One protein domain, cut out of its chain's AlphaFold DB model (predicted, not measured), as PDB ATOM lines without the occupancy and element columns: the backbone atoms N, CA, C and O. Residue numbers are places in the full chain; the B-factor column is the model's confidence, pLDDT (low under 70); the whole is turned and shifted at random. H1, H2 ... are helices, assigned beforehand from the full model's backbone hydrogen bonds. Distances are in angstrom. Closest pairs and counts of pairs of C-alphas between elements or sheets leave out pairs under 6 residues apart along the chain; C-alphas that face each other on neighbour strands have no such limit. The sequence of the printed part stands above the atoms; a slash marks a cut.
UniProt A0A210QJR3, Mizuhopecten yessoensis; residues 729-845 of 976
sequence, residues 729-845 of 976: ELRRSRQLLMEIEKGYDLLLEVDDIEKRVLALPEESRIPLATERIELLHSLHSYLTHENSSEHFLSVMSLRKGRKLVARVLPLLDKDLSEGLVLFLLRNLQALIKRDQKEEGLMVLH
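What this domain is: This is residues 729 to 845 of the 976 residues of a protein of Mizuhopecten yessoensis (UniProt A0A210QJR3). H1 and H2 form a long helical hairpin, and a second hairpin, H4 and H5, packs beside its open end in an up-and-down four-helix bundle. H3 crosses H5 and H6 packs on H4. The printed part has 117 residues with six named helices, H1 to H6, and no named strand: all helix, compact, radius of gyration of the C-alphas 15.4 A, spans 50 by 30 by 25 A.

Where its parts are: H1, residues 729 to 759, runs 44.9 A from C-alpha 729 at (-23.254, 2.745, 58.453). H2 is 762 to 783, 31.7 A; H3 789 to 795; H4 799 to 811; H5 814 to 835, 27.0 A, with a kink of 68 degrees near residue 829; H6 840 to 845, ending at C-alpha 845 (-4.214, 0.070, 35.692).

How they stand to each other: H1, with residues 743 to 757 alone, touches H2, closest C-alphas Val 750 and Arg 772, 5.8 A. H1 touches H4 with 740 to 747 alone, Ile 740 to Gly 801, C-alphas 6.4 A. H1 and H5 are apart. H6 has 0 of 2 O i to N i+4 pairs within hydrogen-bond range, but 2 of 3 O i to N i+3.

The domain as a whole: The printed part has no cut. Residues 759, 761 to 763, 787 and 837 to 839 have pLDDT under 70.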
ATOM      1  N   GLU A 729     -24.289   2.734  59.489       76.19
ATOM      2  CA  GLU A 729     -23.254   2.745  58.453       76.19
ATOM      3  C   GLU A 729     -22.163   1.699  58.713       76.19
ATOM      4  O   GLU A 729     -21.792   0.955  57.812       76.19
ATOM      5  N   LEU A 730     -21.750   1.518  59.972       79.44
ATOM      6  CA  LEU A 730     -20.852   0.430  60.371       79.44
ATOM      7  C   LEU A 730     -21.451  -0.958  60.082       79.44
ATOM      8  O   LEU A 730     -20.719  -1.872  59.709       79.44
ATOM      9  N   ARG A 731     -22.777  -1.132  60.198       85.25
ATOM     10  CA  ARG A 731     -23.457  -2.379  59.794       85.25
ATOM     11  C   ARG A 731     -23.438  -2.578  58.277       85.25
ATOM     12  O   ARG A 731     -23.165  -3.690  57.842       85.25
ATOM     13  N   ARG A 732     -23.673  -1.525  57.481       83.56
ATOM     14  CA  ARG A 732     -23.551  -1.570  56.008       83.56
ATOM     15  C   ARG A 732     -22.130  -1.917  55.572       83.56
ATOM     16  O   ARG A 732     -21.954  -2.836  54.788       83.56
ATOM     17  N   SER A 733     -21.130  -1.234  56.129       82.88
ATOM     18  CA  SER A 733     -19.713  -1.474  55.841       82.88
ATOM     19  C   SER A 733     -19.295  -2.910  56.183       82.88
ATOM     20  O   SER A 733     -18.689  -3.578  55.349       82.88
ATOM     21  N   ARG A 734     -19.705  -3.442  57.345       88.50
ATOM     22  CA  ARG A 734     -19.496  -4.860  57.694       88.50
ATOM     23  C   ARG A 734     -20.224  -5.818  56.748       88.50
ATOM     24  O   ARG A 734     -19.653  -6.839  56.383       88.50
ATOM     25  N   GLN A 735     -21.453  -5.500  56.339       88.69
ATOM     26  CA  GLN A 735     -22.212  -6.321  55.393       88.69
ATOM     27  C   GLN A 735     -21.553  -6.365  54.010       88.69
ATOM     28  O   GLN A 735     -21.448  -7.448  53.442       88.69
ATOM     29  N   LEU A 736     -21.065  -5.224  53.519       88.12
ATOM     30  CA  LEU A 736     -20.310  -5.102  52.273       88.12
ATOM     31  C   LEU A 736     -18.955  -5.821  52.353       88.12
ATOM     32  O   LEU A 736     -18.521  -6.423  51.378       88.12
ATOM     33  N   LEU A 737     -18.288  -5.809  53.512       91.12
ATOM     34  CA  LEU A 737     -17.040  -6.551  53.686       91.12
ATOM     35  C   LEU A 737     -17.289  -8.067  53.653       91.12
ATOM     36  O   LEU A 737     -16.640  -8.758  52.881       91.12
ATOM     37  N   MET A 738     -18.299  -8.573  54.376       89.38
ATOM     38  CA  MET A 738     -18.739  -9.980  54.283       89.38
ATOM     39  C   MET A 738     -19.256 -10.362  52.885       89.38
ATOM     40  O   MET A 738     -19.235 -11.529  52.511       89.38
ATOM     41  N   GLU A 739     -19.757  -9.398  52.115       89.38
ATOM     42  CA  GLU A 739     -20.138  -9.582  50.715       89.38
ATOM     43  C   GLU A 739     -18.904  -9.666  49.804       89.38
ATOM     44  O   GLU A 739     -18.918 -10.461  48.870       89.38
ATOM     45  N   ILE A 740     -17.829  -8.921  50.094       92.69
ATOM     46  CA  ILE A 740     -16.518  -9.033  49.427       92.69
ATOM     47  C   ILE A 740     -15.817 -10.349  49.764       92.69
ATOM     48  O   ILE A 740     -15.214 -10.928  48.865       92.69
ATOM     49  N   GLU A 741     -15.917 -10.853  51.000       94.00
ATOM     50  CA  GLU A 741     -15.332 -12.156  51.355       94.00
ATOM     51  C   GLU A 741     -15.865 -13.277  50.452       94.00
ATOM     52  O   GLU A 741     -15.063 -14.009  49.894       94.00
ATOM     53  N   LYS A 742     -17.169 -13.305  50.137       91.69
ATOM     54  CA  LYS A 742     -17.747 -14.268  49.169       91.69
ATOM     55  C   LYS A 742     -17.127 -14.196  47.771       91.69
ATOM     56  O   LYS A 742     -17.055 -15.199  47.069       91.69
ATOM     57  N   GLY A 743     -16.708 -13.003  47.348       92.31
ATOM     58  CA  GLY A 743     -15.977 -12.810  46.098       92.31
ATOM     59  C   GLY A 743     -14.532 -13.317  46.176       92.31
ATOM     60  O   GLY A 743     -13.984 -13.736  45.162       92.31
ATOM     61  N   TYR A 744     -13.926 -13.323  47.368       95.81
ATOM     62  CA  TYR A 744     -12.643 -13.985  47.611       95.81
ATOM     63  C   TYR A 744     -12.785 -15.502  47.765       95.81
ATOM     64  O   TYR A 744     -11.930 -16.201  47.239       95.81
ATOM     65  N   ASP A 745     -13.848 -16.014  48.391       94.38
ATOM     66  CA  ASP A 745     -14.117 -17.453  48.511       94.38
ATOM     67  C   ASP A 745     -14.147 -18.106  47.113       94.38
ATOM     68  O   ASP A 745     -13.366 -19.012  46.828       94.38
ATOM     69  N   LEU A 746     -14.942 -17.548  46.190       93.25
ATOM     70  CA  LEU A 746     -15.009 -17.992  44.789       93.25
ATOM     71  C   LEU A 746     -13.673 -17.839  44.027       93.25
ATOM     72  O   LEU A 746     -13.381 -18.623  43.126       93.25
ATOM     73  N   LEU A 747     -12.857 -16.830  44.358       93.94
ATOM     74  CA  LEU A 747     -11.526 -16.651  43.762       93.94
ATOM     75  C   LEU A 747     -10.522 -17.687  44.293       93.94
ATOM     76  O   LEU A 747      -9.695 -18.176  43.530       93.94
ATOM     77  N   LEU A 748     -10.608 -18.046  45.574       92.50
ATOM     78  CA  LEU A 748      -9.780 -19.084  46.187       92.50
ATOM     79  C   LEU A 748     -10.154 -20.475  45.658       92.50
ATOM     80  O   LEU A 748      -9.261 -21.273  45.389       92.50
ATOM     81  N   GLU A 749     -11.440 -20.741  45.410       91.12
ATOM     82  CA  GLU A 749     -11.881 -21.955  44.710       91.12
ATOM     83  C   GLU A 749     -11.278 -22.046  43.293       91.12
ATOM     84  O   GLU A 749     -10.826 -23.120  42.895       91.12
ATOM     85  N   VAL A 750     -11.184 -20.927  42.556       90.94
ATOM     86  CA  VAL A 750     -10.493 -20.854  41.249       90.94
ATOM     87  C   VAL A 750      -8.979 -21.077  41.385       90.94
ATOM     88  O   VAL A 750      -8.437 -21.917  40.662       90.94
ATOM     89  N   ASP A 751      -8.306 -20.402  42.328       88.62
ATOM     90  CA  ASP A 751      -6.876 -20.609  42.626       88.62
ATOM     91  C   ASP A 751      -6.587 -22.095  42.950       88.62
ATOM     92  O   ASP A 751      -5.577 -22.663  42.519       88.62
ATOM     93  N   ASP A 752      -7.482 -22.759  43.690       86.62
ATOM     94  CA  ASP A 752      -7.367 -24.174  44.054       86.62
ATOM     95  C   ASP A 752      -7.698 -25.132  42.901       86.62
ATOM     96  O   ASP A 752      -7.152 -26.240  42.869       86.62
ATOM     97  N   ILE A 753      -8.522 -24.747  41.919       84.75
ATOM     98  CA  ILE A 753      -8.645 -25.520  40.671       84.75
ATOM     99  C   ILE A 753      -7.323 -25.507  39.906       84.75
ATOM    100  O   ILE A 753      -6.894 -26.553  39.421       84.75
ATOM    101  N   GLU A 754      -6.647 -24.362  39.808       81.56
ATOM    102  CA  GLU A 754      -5.383 -24.270  39.069       81.56
ATOM    103  C   GLU A 754      -4.294 -25.147  39.715       81.56
ATOM    104  O   GLU A 754      -3.619 -25.908  39.014       81.56
ATOM    105  N   LYS A 755      -4.228 -25.187  41.056       80.31
ATOM    106  CA  LYS A 755      -3.403 -26.155  41.810       80.31
ATOM    107  C   LYS A 755      -3.822 -27.609  41.533       80.31
ATOM    108  O   LYS A 755      -2.971 -28.441  41.208       80.31
ATOM    109  N   ARG A 756      -5.125 -27.927  41.594       75.56
ATOM    110  CA  ARG A 756      -5.666 -29.271  41.285       75.56
ATOM    111  C   ARG A 756      -5.302 -29.728  39.864       75.56
ATOM    112  O   ARG A 756      -4.941 -30.888  39.671       75.56
ATOM    113  N   VAL A 757      -5.339 -28.839  38.868       77.44
ATOM    114  CA  VAL A 757      -5.006 -29.150  37.465       77.44
ATOM    115  C   VAL A 757      -3.517 -29.475  37.280       77.44
ATOM    116  O   VAL A 757      -3.190 -30.377  36.499       77.44
ATOM    117  N   LEU A 758      -2.615 -28.819  38.020       72.00
ATOM    118  CA  LEU A 758      -1.189 -29.177  38.044       72.00
ATOM    119  C   LEU A 758      -0.953 -30.570  38.649       72.00
ATOM    120  O   LEU A 758      -0.136 -31.330  38.127       72.00
ATOM    121  N   ALA A 759      -1.694 -30.922  39.703       68.94
ATOM    122  CA  ALA A 759      -1.589 -32.215  40.378       68.94
ATOM    123  C   ALA A 759      -2.136 -33.396  39.560       68.94
ATOM    124  O   ALA A 759      -1.580 -34.496  39.602       68.94
ATOM    125  N   LEU A 760      -3.247 -33.190  38.848       72.00
ATOM    126  CA  LEU A 760      -4.072 -34.286  38.345       72.00
ATOM    127  C   LEU A 760      -3.736 -34.733  36.907       72.00
ATOM    128  O   LEU A 760      -3.352 -33.913  36.067       72.00
ATOM    129  N   PRO A 761      -3.941 -36.029  36.580       66.88
ATOM    130  CA  PRO A 761      -3.849 -36.535  35.213       66.88
ATOM    131  C   PRO A 761      -4.823 -35.852  34.244       66.88
ATOM    132  O   PRO A 761      -5.896 -35.386  34.632       66.88
ATOM    133  N   GLU A 762      -4.472 -35.876  32.956       67.69
ATOM    134  CA  GLU A 762      -5.185 -35.194  31.865       67.69
ATOM    135  C   GLU A 762      -6.695 -35.496  31.813       67.69
ATOM    136  O   GLU A 762      -7.504 -34.596  31.600       67.69
ATOM    137  N   GLU A 763      -7.088 -36.747  32.066       67.31
ATOM    138  CA  GLU A 763      -8.489 -37.199  32.026       67.31
ATOM    139  C   GLU A 763      -9.382 -36.466  33.045       67.31
ATOM    140  O   GLU A 763     -10.558 -36.219  32.783       67.31
ATOM    141  N   SER A 764      -8.809 -36.054  34.180       72.56
ATOM    142  CA  SER A 764      -9.481 -35.288  35.237       72.56
ATOM    143  C   SER A 764      -9.466 -33.767  35.027       72.56
ATOM    144  O   SER A 764     -10.165 -33.059  35.747       72.56
ATOM    145  N   ARG A 765      -8.725 -33.238  34.042       76.56
ATOM    146  CA  ARG A 765      -8.619 -31.781  33.817       76.56
ATOM    147  C   ARG A 765      -9.843 -31.180  33.136       76.56
ATOM    148  O   ARG A 765     -10.170 -30.028  33.386       76.56
ATOM    149  N   ILE A 766     -10.538 -31.959  32.308       80.12
ATOM    150  CA  ILE A 766     -11.722 -31.507  31.562       80.12
ATOM    151  C   ILE A 766     -12.865 -31.042  32.493       80.12
ATOM    152  O   ILE A 766     -13.307 -29.907  32.317       80.12
ATOM    153  N   PRO A 767     -13.329 -31.824  33.496       84.31
ATOM    154  CA  PRO A 767     -14.377 -31.356  34.411       84.31
ATOM    155  C   PRO A 767     -13.930 -30.170  35.282       84.31
ATOM    156  O   PRO A 767     -14.729 -29.275  35.544       84.31
ATOM    157  N   LEU A 768     -12.650 -30.116  35.668       83.31
ATOM    158  CA  LEU A 768     -12.080 -28.990  36.417       83.31
ATOM    159  C   LEU A 768     -12.035 -27.698  35.587       83.31
ATOM    160  O   LEU A 768     -12.278 -26.618  36.114       83.31
ATOM    161  N   ALA A 769     -11.776 -27.790  34.280       82.88
ATOM    162  CA  ALA A 769     -11.843 -26.637  33.386       82.88
ATOM    163  C   ALA A 769     -13.276 -26.081  33.277       82.88
ATOM    164  O   ALA A 769     -13.453 -24.865  33.284       82.88
ATOM    165  N   THR A 770     -14.303 -26.942  33.240       87.31
ATOM    166  CA  THR A 770     -15.704 -26.487  33.299       87.31
ATOM    167  C   THR A 770     -16.073 -25.892  34.661       87.31
ATOM    168  O   THR A 770     -16.680 -24.827  34.690       87.31
ATOM    169  N   GLU A 771     -15.624 -26.493  35.769       90.19
ATOM    170  CA  GLU A 771     -15.788 -25.958  37.135       90.19
ATOM    171  C   GLU A 771     -15.188 -24.539  37.245       90.19
ATOM    172  O   GLU A 771     -15.861 -23.608  37.682       90.19
ATOM    173  N   ARG A 772     -13.965 -24.329  36.728       91.06
ATOM    174  CA  ARG A 772     -13.290 -23.016  36.695       91.06
ATOM    175  C   ARG A 772     -14.084 -21.976  35.904       91.06
ATOM    176  O   ARG A 772     -14.206 -20.837  36.344       91.06
ATOM    177  N   ILE A 773     -14.618 -22.354  34.742       89.81
ATOM    178  CA  ILE A 773     -15.412 -21.457  33.890       89.81
ATOM    179  C   ILE A 773     -16.728 -21.073  34.589       89.81
ATOM    180  O   ILE A 773     -17.089 -19.897  34.598       89.81
ATOM    181  N   GLU A 774     -17.419 -22.020  35.229       91.94
ATOM    182  CA  GLU A 774     -18.658 -21.752  35.976       91.94
ATOM    183  C   GLU A 774     -18.422 -20.840  37.196       91.94
ATOM    184  O   GLU A 774     -19.204 -19.911  37.432       91.94
ATOM    185  N   LEU A 775     -17.306 -21.012  37.917       93.25
ATOM    186  CA  LEU A 775     -16.897 -20.100  38.994       93.25
ATOM    187  C   LEU A 775     -16.536 -18.700  38.475       93.25
ATOM    188  O   LEU A 775     -16.949 -17.708  39.071       93.25
ATOM    189  N   LEU A 776     -15.842 -18.580  37.338       93.06
ATOM    190  CA  LEU A 776     -15.507 -17.281  36.735       93.06
ATOM    191  C   LEU A 776     -16.741 -16.532  36.210       93.06
ATOM    192  O   LEU A 776     -16.856 -15.320  36.405       93.06
ATOM    193  N   HIS A 777     -17.710 -17.241  35.624       92.81
ATOM    194  CA  HIS A 777     -19.022 -16.669  35.309       92.81
ATOM    195  C   HIS A 777     -19.769 -16.225  36.578       92.81
ATOM    196  O   HIS A 777     -20.417 -15.176  36.567       92.81
ATOM    197  N   SER A 778     -19.648 -16.974  37.678       92.31
ATOM    198  CA  SER A 778     -20.243 -16.619  38.973       92.31
ATOM    199  C   SER A 778     -19.582 -15.382  39.596       92.31
ATOM    200  O   SER A 778     -20.289 -14.483  40.047       92.31
ATOM    201  N   LEU A 779     -18.250 -15.271  39.530       92.56
ATOM    202  CA  LEU A 779     -17.468 -14.094  39.933       92.56
ATOM    203  C   LEU A 779     -17.840 -12.845  39.124       92.56
ATOM    204  O   LEU A 779     -18.076 -11.786  39.707       92.56
ATOM    205  N   HIS A 780     -17.946 -12.959  37.796       92.31
ATOM    206  CA  HIS A 780     -18.412 -11.853  36.958       92.31
ATOM    207  C   HIS A 780     -19.852 -11.461  37.324       92.31
ATOM    208  O   HIS A 780     -20.130 -10.284  37.531       92.31
ATOM    209  N   SER A 781     -20.766 -12.432  37.437       91.44
ATOM    210  CA  SER A 781     -22.176 -12.205  37.794       91.44
ATOM    211  C   SER A 781     -22.340 -11.525  39.161       91.44
ATOM    212  O   SER A 781     -23.186 -10.645  39.320       91.44
ATOM    213  N   TYR A 782     -21.489 -11.882  40.126       91.12
ATOM    214  CA  TYR A 782     -21.361 -11.208  41.414       91.12
ATOM    215  C   TYR A 782     -20.897  -9.749  41.243       91.12
ATOM    216  O   TYR A 782     -21.604  -8.837  41.664       91.12
ATOM    217  N   LEU A 783     -19.778  -9.492  40.552       89.19
ATOM    218  CA  LEU A 783     -19.258  -8.128  40.365       89.19
ATOM    219  C   LEU A 783     -20.216  -7.213  39.579       89.19
ATOM    220  O   LEU A 783     -20.280  -6.012  39.850       89.19
ATOM    221  N   THR A 784     -20.974  -7.762  38.625       86.25
ATOM    222  CA  THR A 784     -21.944  -7.032  37.792       86.25
ATOM    223  C   THR A 784     -23.399  -7.254  38.229       86.25
ATOM    224  O   THR A 784     -24.296  -7.222  37.382       86.25
ATOM    225  N   HIS A 785     -23.647  -7.513  39.521       79.38
ATOM    226  CA  HIS A 785     -24.947  -7.943  40.061       79.38
ATOM    227  C   HIS A 785     -26.141  -7.120  39.538       79.38
ATOM    228  O   HIS A 785     -26.216  -5.913  39.755       79.38
ATOM    229  N   GLU A 786     -27.062  -7.770  38.817       70.94
ATOM    230  CA  GLU A 786     -28.243  -7.166  38.157       70.94
ATOM    231  C   GLU A 786     -27.949  -5.936  37.260       70.94
ATOM    232  O   GLU A 786     -28.829  -5.119  36.994       70.94
ATOM    233  N   ASN A 787     -26.708  -5.772  36.780       66.94
ATOM    234  CA  ASN A 787     -26.177  -4.538  36.176       66.94
ATOM    235  C   ASN A 787     -26.241  -3.288  37.085       66.94
ATOM    236  O   ASN A 787     -26.030  -2.162  36.610       66.94
ATOM    237  N   SER A 788     -26.485  -3.478  38.386       76.25
ATOM    238  CA  SER A 788     -26.586  -2.427  39.392       76.25
ATOM    239  C   SER A 788     -25.232  -1.769  39.628       76.25
ATOM    240  O   SER A 788     -24.318  -2.329  40.236       76.25
ATOM    241  N   SER A 789     -25.122  -0.519  39.182       80.50
ATOM    242  CA  SER A 789     -23.964   0.320  39.479       80.50
ATOM    243  C   SER A 789     -23.741   0.503  40.987       80.50
ATOM    244  O   SER A 789     -22.604   0.719  41.389       80.50
ATOM    245  N   GLU A 790     -24.767   0.402  41.842       85.44
ATOM    246  CA  GLU A 790     -24.610   0.663  43.281       85.44
ATOM    247  C   GLU A 790     -23.798  -0.411  44.017       85.44
ATOM    248  O   GLU A 790     -22.944  -0.049  44.830       85.44
ATOM    249  N   HIS A 791     -23.997  -1.702  43.714       87.94
ATOM    250  CA  HIS A 791     -23.203  -2.788  44.309       87.94
ATOM    251  C   HIS A 791     -21.724  -2.642  43.913       87.94
ATOM    252  O   HIS A 791     -20.857  -2.490  44.774       87.94
ATOM    253  N   PHE A 792     -21.439  -2.556  42.611       89.88
ATOM    254  CA  PHE A 792     -20.075  -2.427  42.089       89.88
ATOM    255  C   PHE A 792     -19.359  -1.159  42.578       89.88
ATOM    256  O   PHE A 792     -18.221  -1.230  43.038       89.88
ATOM    257  N   LEU A 793     -20.027   0.004  42.564       89.69
ATOM    258  CA  LEU A 793     -19.475   1.250  43.117       89.69
ATOM    259  C   LEU A 793     -19.228   1.173  44.632       89.69
ATOM    260  O   LEU A 793     -18.461   1.982  45.162       89.69
ATOM    261  N   SER A 794     -19.885   0.250  45.339       88.62
ATOM    262  CA  SER A 794     -19.653  -0.009  46.762       88.62
ATOM    263  C   SER A 794     -18.461  -0.950  46.954       88.62
ATOM    264  O   SER A 794     -17.518  -0.564  47.644       88.62
ATOM    265  N   VAL A 795     -18.410  -2.093  46.261       90.44
ATOM    266  CA  VAL A 795     -17.244  -3.004  46.257       90.44
ATOM    267  C   VAL A 795     -15.955  -2.253  45.906       90.44
ATOM    268  O   VAL A 795     -14.980  -2.288  46.655       90.44
ATOM    269  N   MET A 796     -15.976  -1.478  44.821       89.62
ATOM    270  CA  MET A 796     -14.832  -0.702  44.331       89.62
ATOM    271  C   MET A 796     -14.463   0.495  45.224       89.62
ATOM    272  O   MET A 796     -13.367   1.041  45.088       89.62
ATOM    273  N   SER A 797     -15.328   0.908  46.159       87.81
ATOM    274  CA  SER A 797     -14.967   1.942  47.139       87.81
ATOM    275  C   SER A 797     -13.982   1.432  48.197       87.81
ATOM    276  O   SER A 797     -13.220   2.225  48.740       87.81
ATOM    277  N   LEU A 798     -13.913   0.115  48.425       89.12
ATOM    278  CA  LEU A 798     -12.992  -0.505  49.378       89.12
ATOM    279  C   LEU A 798     -11.703  -0.989  48.693       89.12
ATOM    280  O   LEU A 798     -11.743  -1.693  47.682       89.12
ATOM    281  N   ARG A 799     -10.543  -0.702  49.304       89.25
ATOM    282  CA  ARG A 799      -9.207  -1.151  48.849       89.25
ATOM    283  C   ARG A 799      -9.135  -2.667  48.588       89.25
ATOM    284  O   ARG A 799      -8.534  -3.085  47.600       89.25
ATOM    285  N   LYS A 800      -9.800  -3.489  49.414       90.56
ATOM    286  CA  LYS A 800      -9.887  -4.953  49.223       90.56
ATOM    287  C   LYS A 800     -10.735  -5.355  48.004       90.56
ATOM    288  O   LYS A 800     -10.365  -6.297  47.307       90.56
ATOM    289  N   GLY A 801     -11.809  -4.620  47.699       92.31
ATOM    290  CA  GLY A 801     -12.621  -4.830  46.495       92.31
ATOM    291  C   GLY A 801     -11.898  -4.411  45.211       92.31
ATOM    292  O   GLY A 801     -11.952  -5.128  44.217       92.31
ATOM    293  N   ARG A 802     -11.107  -3.326  45.241       92.00
ATOM    294  CA  ARG A 802     -10.228  -2.961  44.110       92.00
ATOM    295  C   ARG A 802      -9.142  -4.015  43.859       92.00
ATOM    296  O   ARG A 802      -8.926  -4.384  42.708       92.00
ATOM    297  N   LYS A 803      -8.528  -4.571  44.916       93.06
ATOM    298  CA  LYS A 803      -7.622  -5.734  44.800       93.06
ATOM    299  C   LYS A 803      -8.326  -6.986  44.246       93.06
ATOM    300  O   LYS A 803      -7.712  -7.699  43.457       93.06
ATOM    301  N   LEU A 804      -9.596  -7.229  44.593       94.19
ATOM    302  CA  LEU A 804     -10.375  -8.356  44.061       94.19
ATOM    303  C   LEU A 804     -10.556  -8.233  42.545       94.19
ATOM    304  O   LEU A 804     -10.173  -9.133  41.807       94.19
ATOM    305  N   VAL A 805     -11.072  -7.093  42.075       94.38
ATOM    306  CA  VAL A 805     -11.289  -6.849  40.638       94.38
ATOM    307  C   VAL A 805      -9.967  -6.884  39.862       94.38
ATOM    308  O   VAL A 805      -9.926  -7.438  38.767       94.38
ATOM    309  N   ALA A 806      -8.868  -6.391  40.447       94.38
ATOM    310  CA  ALA A 806      -7.540  -6.502  39.845       94.38
ATOM    311  C   ALA A 806      -7.072  -7.962  39.689       94.38
ATOM    312  O   ALA A 806      -6.536  -8.296  38.639       94.38
ATOM    313  N   ARG A 807      -7.306  -8.840  40.679       94.00
ATOM    314  CA  ARG A 807      -6.985 -10.278  40.567       94.00
ATOM    315  C   ARG A 807      -7.918 -11.039  39.622       94.00
ATOM    316  O   ARG A 807      -7.461 -11.957  38.955       94.00
ATOM    317  N   VAL A 808      -9.200 -10.672  39.557       94.19
ATOM    318  CA  VAL A 808     -10.196 -11.356  38.712       94.19
ATOM    319  C   VAL A 808     -10.025 -11.011  37.227       94.19
ATOM    320  O   VAL A 808     -10.146 -11.904  36.394       94.19
ATOM    321  N   LEU A 809      -9.710  -9.755  36.876       93.75
ATOM    322  CA  LEU A 809      -9.639  -9.297  35.476       93.75
ATOM    323  C   LEU A 809      -8.768 -10.181  34.548       93.75
ATOM    324  O   LEU A 809      -9.271 -10.536  33.482       93.75
ATOM    325  N   PRO A 810      -7.533 -10.591  34.916       91.62
ATOM    326  CA  PRO A 810      -6.696 -11.458  34.075       91.62
ATOM    327  C   PRO A 810      -7.140 -12.928  33.997       91.62
ATOM    328  O   PRO A 810      -6.639 -13.660  33.147       91.62
ATOM    329  N   LEU A 811      -8.034 -13.385  34.883       90.88
ATOM    330  CA  LEU A 811      -8.495 -14.780  34.930       90.88
ATOM    331  C   LEU A 811      -9.722 -15.034  34.040       90.88
ATOM    332  O   LEU A 811     -10.018 -16.191  33.734       90.88
ATOM    333  N   LEU A 812     -10.431 -13.968  33.654       91.69
ATOM    334  CA  LEU A 812     -11.653 -13.994  32.852       91.69
ATOM    335  C   LEU A 812     -11.378 -14.214  31.354       91.69
ATOM    336  O   LEU A 812     -10.469 -13.621  30.774       91.69
ATOM    337  N   ASP A 813     -12.266 -14.967  30.704       91.06
ATOM    338  CA  ASP A 813     -12.382 -15.022  29.243       91.06
ATOM    339  C   ASP A 813     -12.535 -13.618  28.623       91.06
ATOM    340  O   ASP A 813     -13.162 -12.739  29.219       91.06
ATOM    341  N   LYS A 814     -12.036 -13.424  27.389       90.38
ATOM    342  CA  LYS A 814     -12.054 -12.131  26.666       90.38
ATOM    343  C   LYS A 814     -13.410 -11.415  26.723       90.38
ATOM    344  O   LYS A 814     -13.457 -10.222  26.999       90.38
ATOM    345  N   ASP A 815     -14.502 -12.135  26.483       90.00
ATOM    346  CA  ASP A 815     -15.844 -11.541  26.430       90.00
ATOM    347  C   ASP A 815     -16.312 -11.043  27.814       90.00
ATOM    348  O   ASP A 815     -16.984 -10.016  27.923       90.00
ATOM    349  N   LEU A 816     -15.913 -11.740  28.887       91.81
ATOM    350  CA  LEU A 816     -16.195 -11.359  30.274       91.81
ATOM    351  C   LEU A 816     -15.281 -10.220  30.746       91.81
ATOM    352  O   LEU A 816     -15.734  -9.333  31.469       91.81
ATOM    353  N   SER A 817     -14.010 -10.204  30.334       93.44
ATOM    354  CA  SER A 817     -13.098  -9.104  30.667       93.44
ATOM    355  C   SER A 817     -13.468  -7.814  29.923       93.44
ATOM    356  O   SER A 817     -13.478  -6.749  30.540       93.44
ATOM    357  N   GLU A 818     -13.899  -7.893  28.657       92.69
ATOM    358  CA  GLU A 818     -14.496  -6.762  27.930       92.69
ATOM    359  C   GLU A 818     -15.767  -6.257  28.632       92.69
ATOM    360  O   GLU A 818     -15.893  -5.054  28.871       92.69
ATOM    361  N   GLY A 819     -16.677  -7.157  29.028       90.94
ATOM    362  CA  GLY A 819     -17.896  -6.812  29.766       90.94
ATOM    363  C   GLY A 819     -17.622  -6.083  31.087       90.94
ATOM    364  O   GLY A 819     -18.217  -5.035  31.357       90.94
ATOM    365  N   LEU A 820     -16.672  -6.580  31.881       92.56
ATOM    366  CA  LEU A 820     -16.292  -5.973  33.155       92.56
ATOM    367  C   LEU A 820     -15.556  -4.631  32.973       92.56
ATOM    368  O   LEU A 820     -15.799  -3.699  33.743       92.56
ATOM    369  N   VAL A 821     -14.716  -4.479  31.940       93.69
ATOM    370  CA  VAL A 821     -14.068  -3.193  31.617       93.69
ATOM    371  C   VAL A 821     -15.083  -2.172  31.087       93.69
ATOM    372  O   VAL A 821     -15.047  -1.024  31.529       93.69
ATOM    373  N   LEU A 822     -16.048  -2.561  30.244       91.50
ATOM    374  CA  LEU A 822     -17.170  -1.693  29.847       91.50
ATOM    375  C   LEU A 822     -17.929  -1.182  31.076       91.50
ATOM    376  O   LEU A 822     -18.157   0.021  31.224       91.50
ATOM    377  N   PHE A 823     -18.258  -2.090  31.998       89.94
ATOM    378  CA  PHE A 823     -18.960  -1.760  33.235       89.94
ATOM    379  C   PHE A 823     -18.137  -0.843  34.156       89.94
ATOM    380  O   PHE A 823     -18.692   0.059  34.788       89.94
ATOM    381  N   LEU A 824     -16.812  -1.014  34.202       91.69
ATOM    382  CA  LEU A 824     -15.895  -0.125  34.917       91.69
ATOM    383  C   LEU A 824     -15.869   1.278  34.292       91.69
ATOM    384  O   LEU A 824     -16.017   2.261  35.020       91.69
ATOM    385  N   LEU A 825     -15.736   1.384  32.965       90.25
ATOM    386  CA  LEU A 825     -15.674   2.666  32.250       90.25
ATOM    387  C   LEU A 825     -16.980   3.463  32.377       90.25
ATOM    388  O   LEU A 825     -16.929   4.647  32.714       90.25
ATOM    389  N   ARG A 826     -18.141   2.806  32.244       88.19
ATOM    390  CA  ARG A 826     -19.474   3.399  32.485       88.19
ATOM    391  C   ARG A 826     -19.599   4.039  33.873       88.19
ATOM    392  O   ARG A 826     -20.303   5.029  34.063       88.19
ATOM    393  N   ASN A 827     -18.918   3.465  34.864       88.31
ATOM    394  CA  ASN A 827     -18.948   3.895  36.262       88.31
ATOM    395  C   ASN A 827     -17.761   4.801  36.661       88.31
ATOM    396  O   ASN A 827     -17.727   5.310  37.787       88.31
ATOM    397  N   LEU A 828     -16.808   5.052  35.754       89.50
ATOM    398  CA  LEU A 828     -15.512   5.678  36.039       89.50
ATOM    399  C   LEU A 828     -15.632   7.048  36.721       89.50
ATOM    400  O   LEU A 828     -14.941   7.313  37.705       89.50
ATOM    401  N   GLN A 829     -16.550   7.907  36.267       87.44
ATOM    402  CA  GLN A 829     -16.718   9.243  36.853       87.44
ATOM    403  C   GLN A 829     -17.226   9.199  38.310       87.44
ATOM    404  O   GLN A 829     -16.948  10.113  39.088       87.44
ATOM    405  N   ALA A 830     -17.972   8.158  38.691       87.31
ATOM    406  CA  ALA A 830     -18.434   7.953  40.063       87.31
ATOM    407  C   ALA A 830     -17.356   7.287  40.936       87.31
ATOM    408  O   ALA A 830     -17.234   7.639  42.109       87.31
ATOM    409  N   LEU A 831     -16.533   6.402  40.358       88.19
ATOM    410  CA  LEU A 831     -15.351   5.830  41.013       88.19
ATOM    411  C   LEU A 831     -14.318   6.910  41.363       88.19
ATOM    412  O   LEU A 831     -13.939   7.028  42.525       88.19
ATOM    413  N   ILE A 832     -13.938   7.761  40.404       88.38
ATOM    414  CA  ILE A 832     -12.963   8.853  40.605       88.38
ATOM    415  C   ILE A 832     -13.401   9.807  41.728       88.38
ATOM    416  O   ILE A 832     -12.574  10.261  42.512       88.38
ATOM    417  N   LYS A 833     -14.708  10.080  41.857       84.94
ATOM    418  CA  LYS A 833     -15.268  10.903  42.946       84.94
ATOM    419  C   LYS A 833     -15.223  10.222  44.321       84.94
ATOM    420  O   LYS A 833     -15.263  10.924  45.326       84.94
ATOM    421  N   ARG A 834     -15.169   8.885  44.382       84.62
ATOM    422  CA  ARG A 834     -15.059   8.107  45.632       84.62
ATOM    423  C   ARG A 834     -13.598   7.860  46.041       84.62
ATOM    424  O   ARG A 834     -13.319   7.830  47.232       84.62
ATOM    425  N   ASP A 835     -12.678   7.743  45.082       83.62
ATOM    426  CA  ASP A 835     -11.263   7.383  45.310       83.62
ATOM    427  C   ASP A 835     -10.351   8.563  45.725       83.62
ATOM    428  O   ASP A 835      -9.185   8.355  46.053       83.62
ATOM    429  N   GLN A 836     -10.878   9.798  45.786       72.69
ATOM    430  CA  GLN A 836     -10.135  11.050  46.073       72.69
ATOM    431  C   GLN A 836      -9.350  11.096  47.405       72.69
ATOM    432  O   GLN A 836      -8.689  12.093  47.681       72.69
ATOM    433  N   LYS A 837      -9.456  10.067  48.253       65.81
ATOM    434  CA  LYS A 837      -8.740   9.951  49.534       65.81
ATOM    435  C   LYS A 837      -7.659   8.868  49.559       65.81
ATOM    436  O   LYS A 837      -6.852   8.876  50.479       65.81
ATOM    437  N   GLU A 838      -7.678   7.924  48.617       64.75
ATOM    438  CA  GLU A 838      -6.834   6.718  48.662       64.75
ATOM    439  C   GLU A 838      -5.995   6.501  47.389       64.75
ATOM    440  O   GLU A 838      -5.088   5.672  47.422       64.75
ATOM    441  N   GLU A 839      -6.314   7.181  46.272       68.50
ATOM    442  CA  GLU A 839      -5.733   6.978  44.920       68.50
ATOM    443  C   GLU A 839      -5.626   5.497  44.483       68.50
ATOM    444  O   GLU A 839      -4.813   5.103  43.638       68.50
ATOM    445  N   GLY A 840      -6.461   4.634  45.066       81.75
ATOM    446  CA  GLY A 840      -6.315   3.190  44.985       81.75
ATOM    447  C   GLY A 840      -6.865   2.579  43.701       81.75
ATOM    448  O   GLY A 840      -6.766   1.362  43.548       81.75
ATOM    449  N   LEU A 841      -7.451   3.364  42.792       89.12
ATOM    450  CA  LEU A 841      -7.819   2.892  41.452       89.12
ATOM    451  C   LEU A 841      -6.591   2.519  40.608       89.12
ATOM    452  O   LEU A 841      -6.705   1.652  39.746       89.12
ATOM    453  N   MET A 842      -5.405   3.081  40.886       91.12
ATOM    454  CA  MET A 842      -4.176   2.766  40.138       91.12
ATOM    455  C   MET A 842      -3.795   1.275  40.157       91.12
ATOM    456  O   MET A 842      -3.147   0.815  39.221       91.12
ATOM    457  N   VAL A 843      -4.241   0.510  41.161       91.62
ATOM    458  CA  VAL A 843      -4.043  -0.953  41.263       91.62
ATOM    459  C   VAL A 843      -4.661  -1.714  40.078       91.62
ATOM    460  O   VAL A 843      -4.200  -2.792  39.724       91.62
ATOM    461  N   LEU A 844      -5.691  -1.146  39.443       93.12
ATOM    462  CA  LEU A 844      -6.386  -1.732  38.295       93.12
ATOM    463  C   LEU A 844      -5.731  -1.377  36.954       93.12
ATOM    464  O   LEU A 844      -6.171  -1.872  35.922       93.12
ATOM    465  N   HIS A 845      -4.734  -0.485  36.938       92.56
ATOM    466  CA  HIS A 845      -4.214   0.070  35.692       92.56
ATOM    467  C   HIS A 845      -3.667  -1.014  34.762       92.56
ATOM    468  O   HIS A 845      -4.121  -1.146  33.630       92.56
TER     469      HIS A 845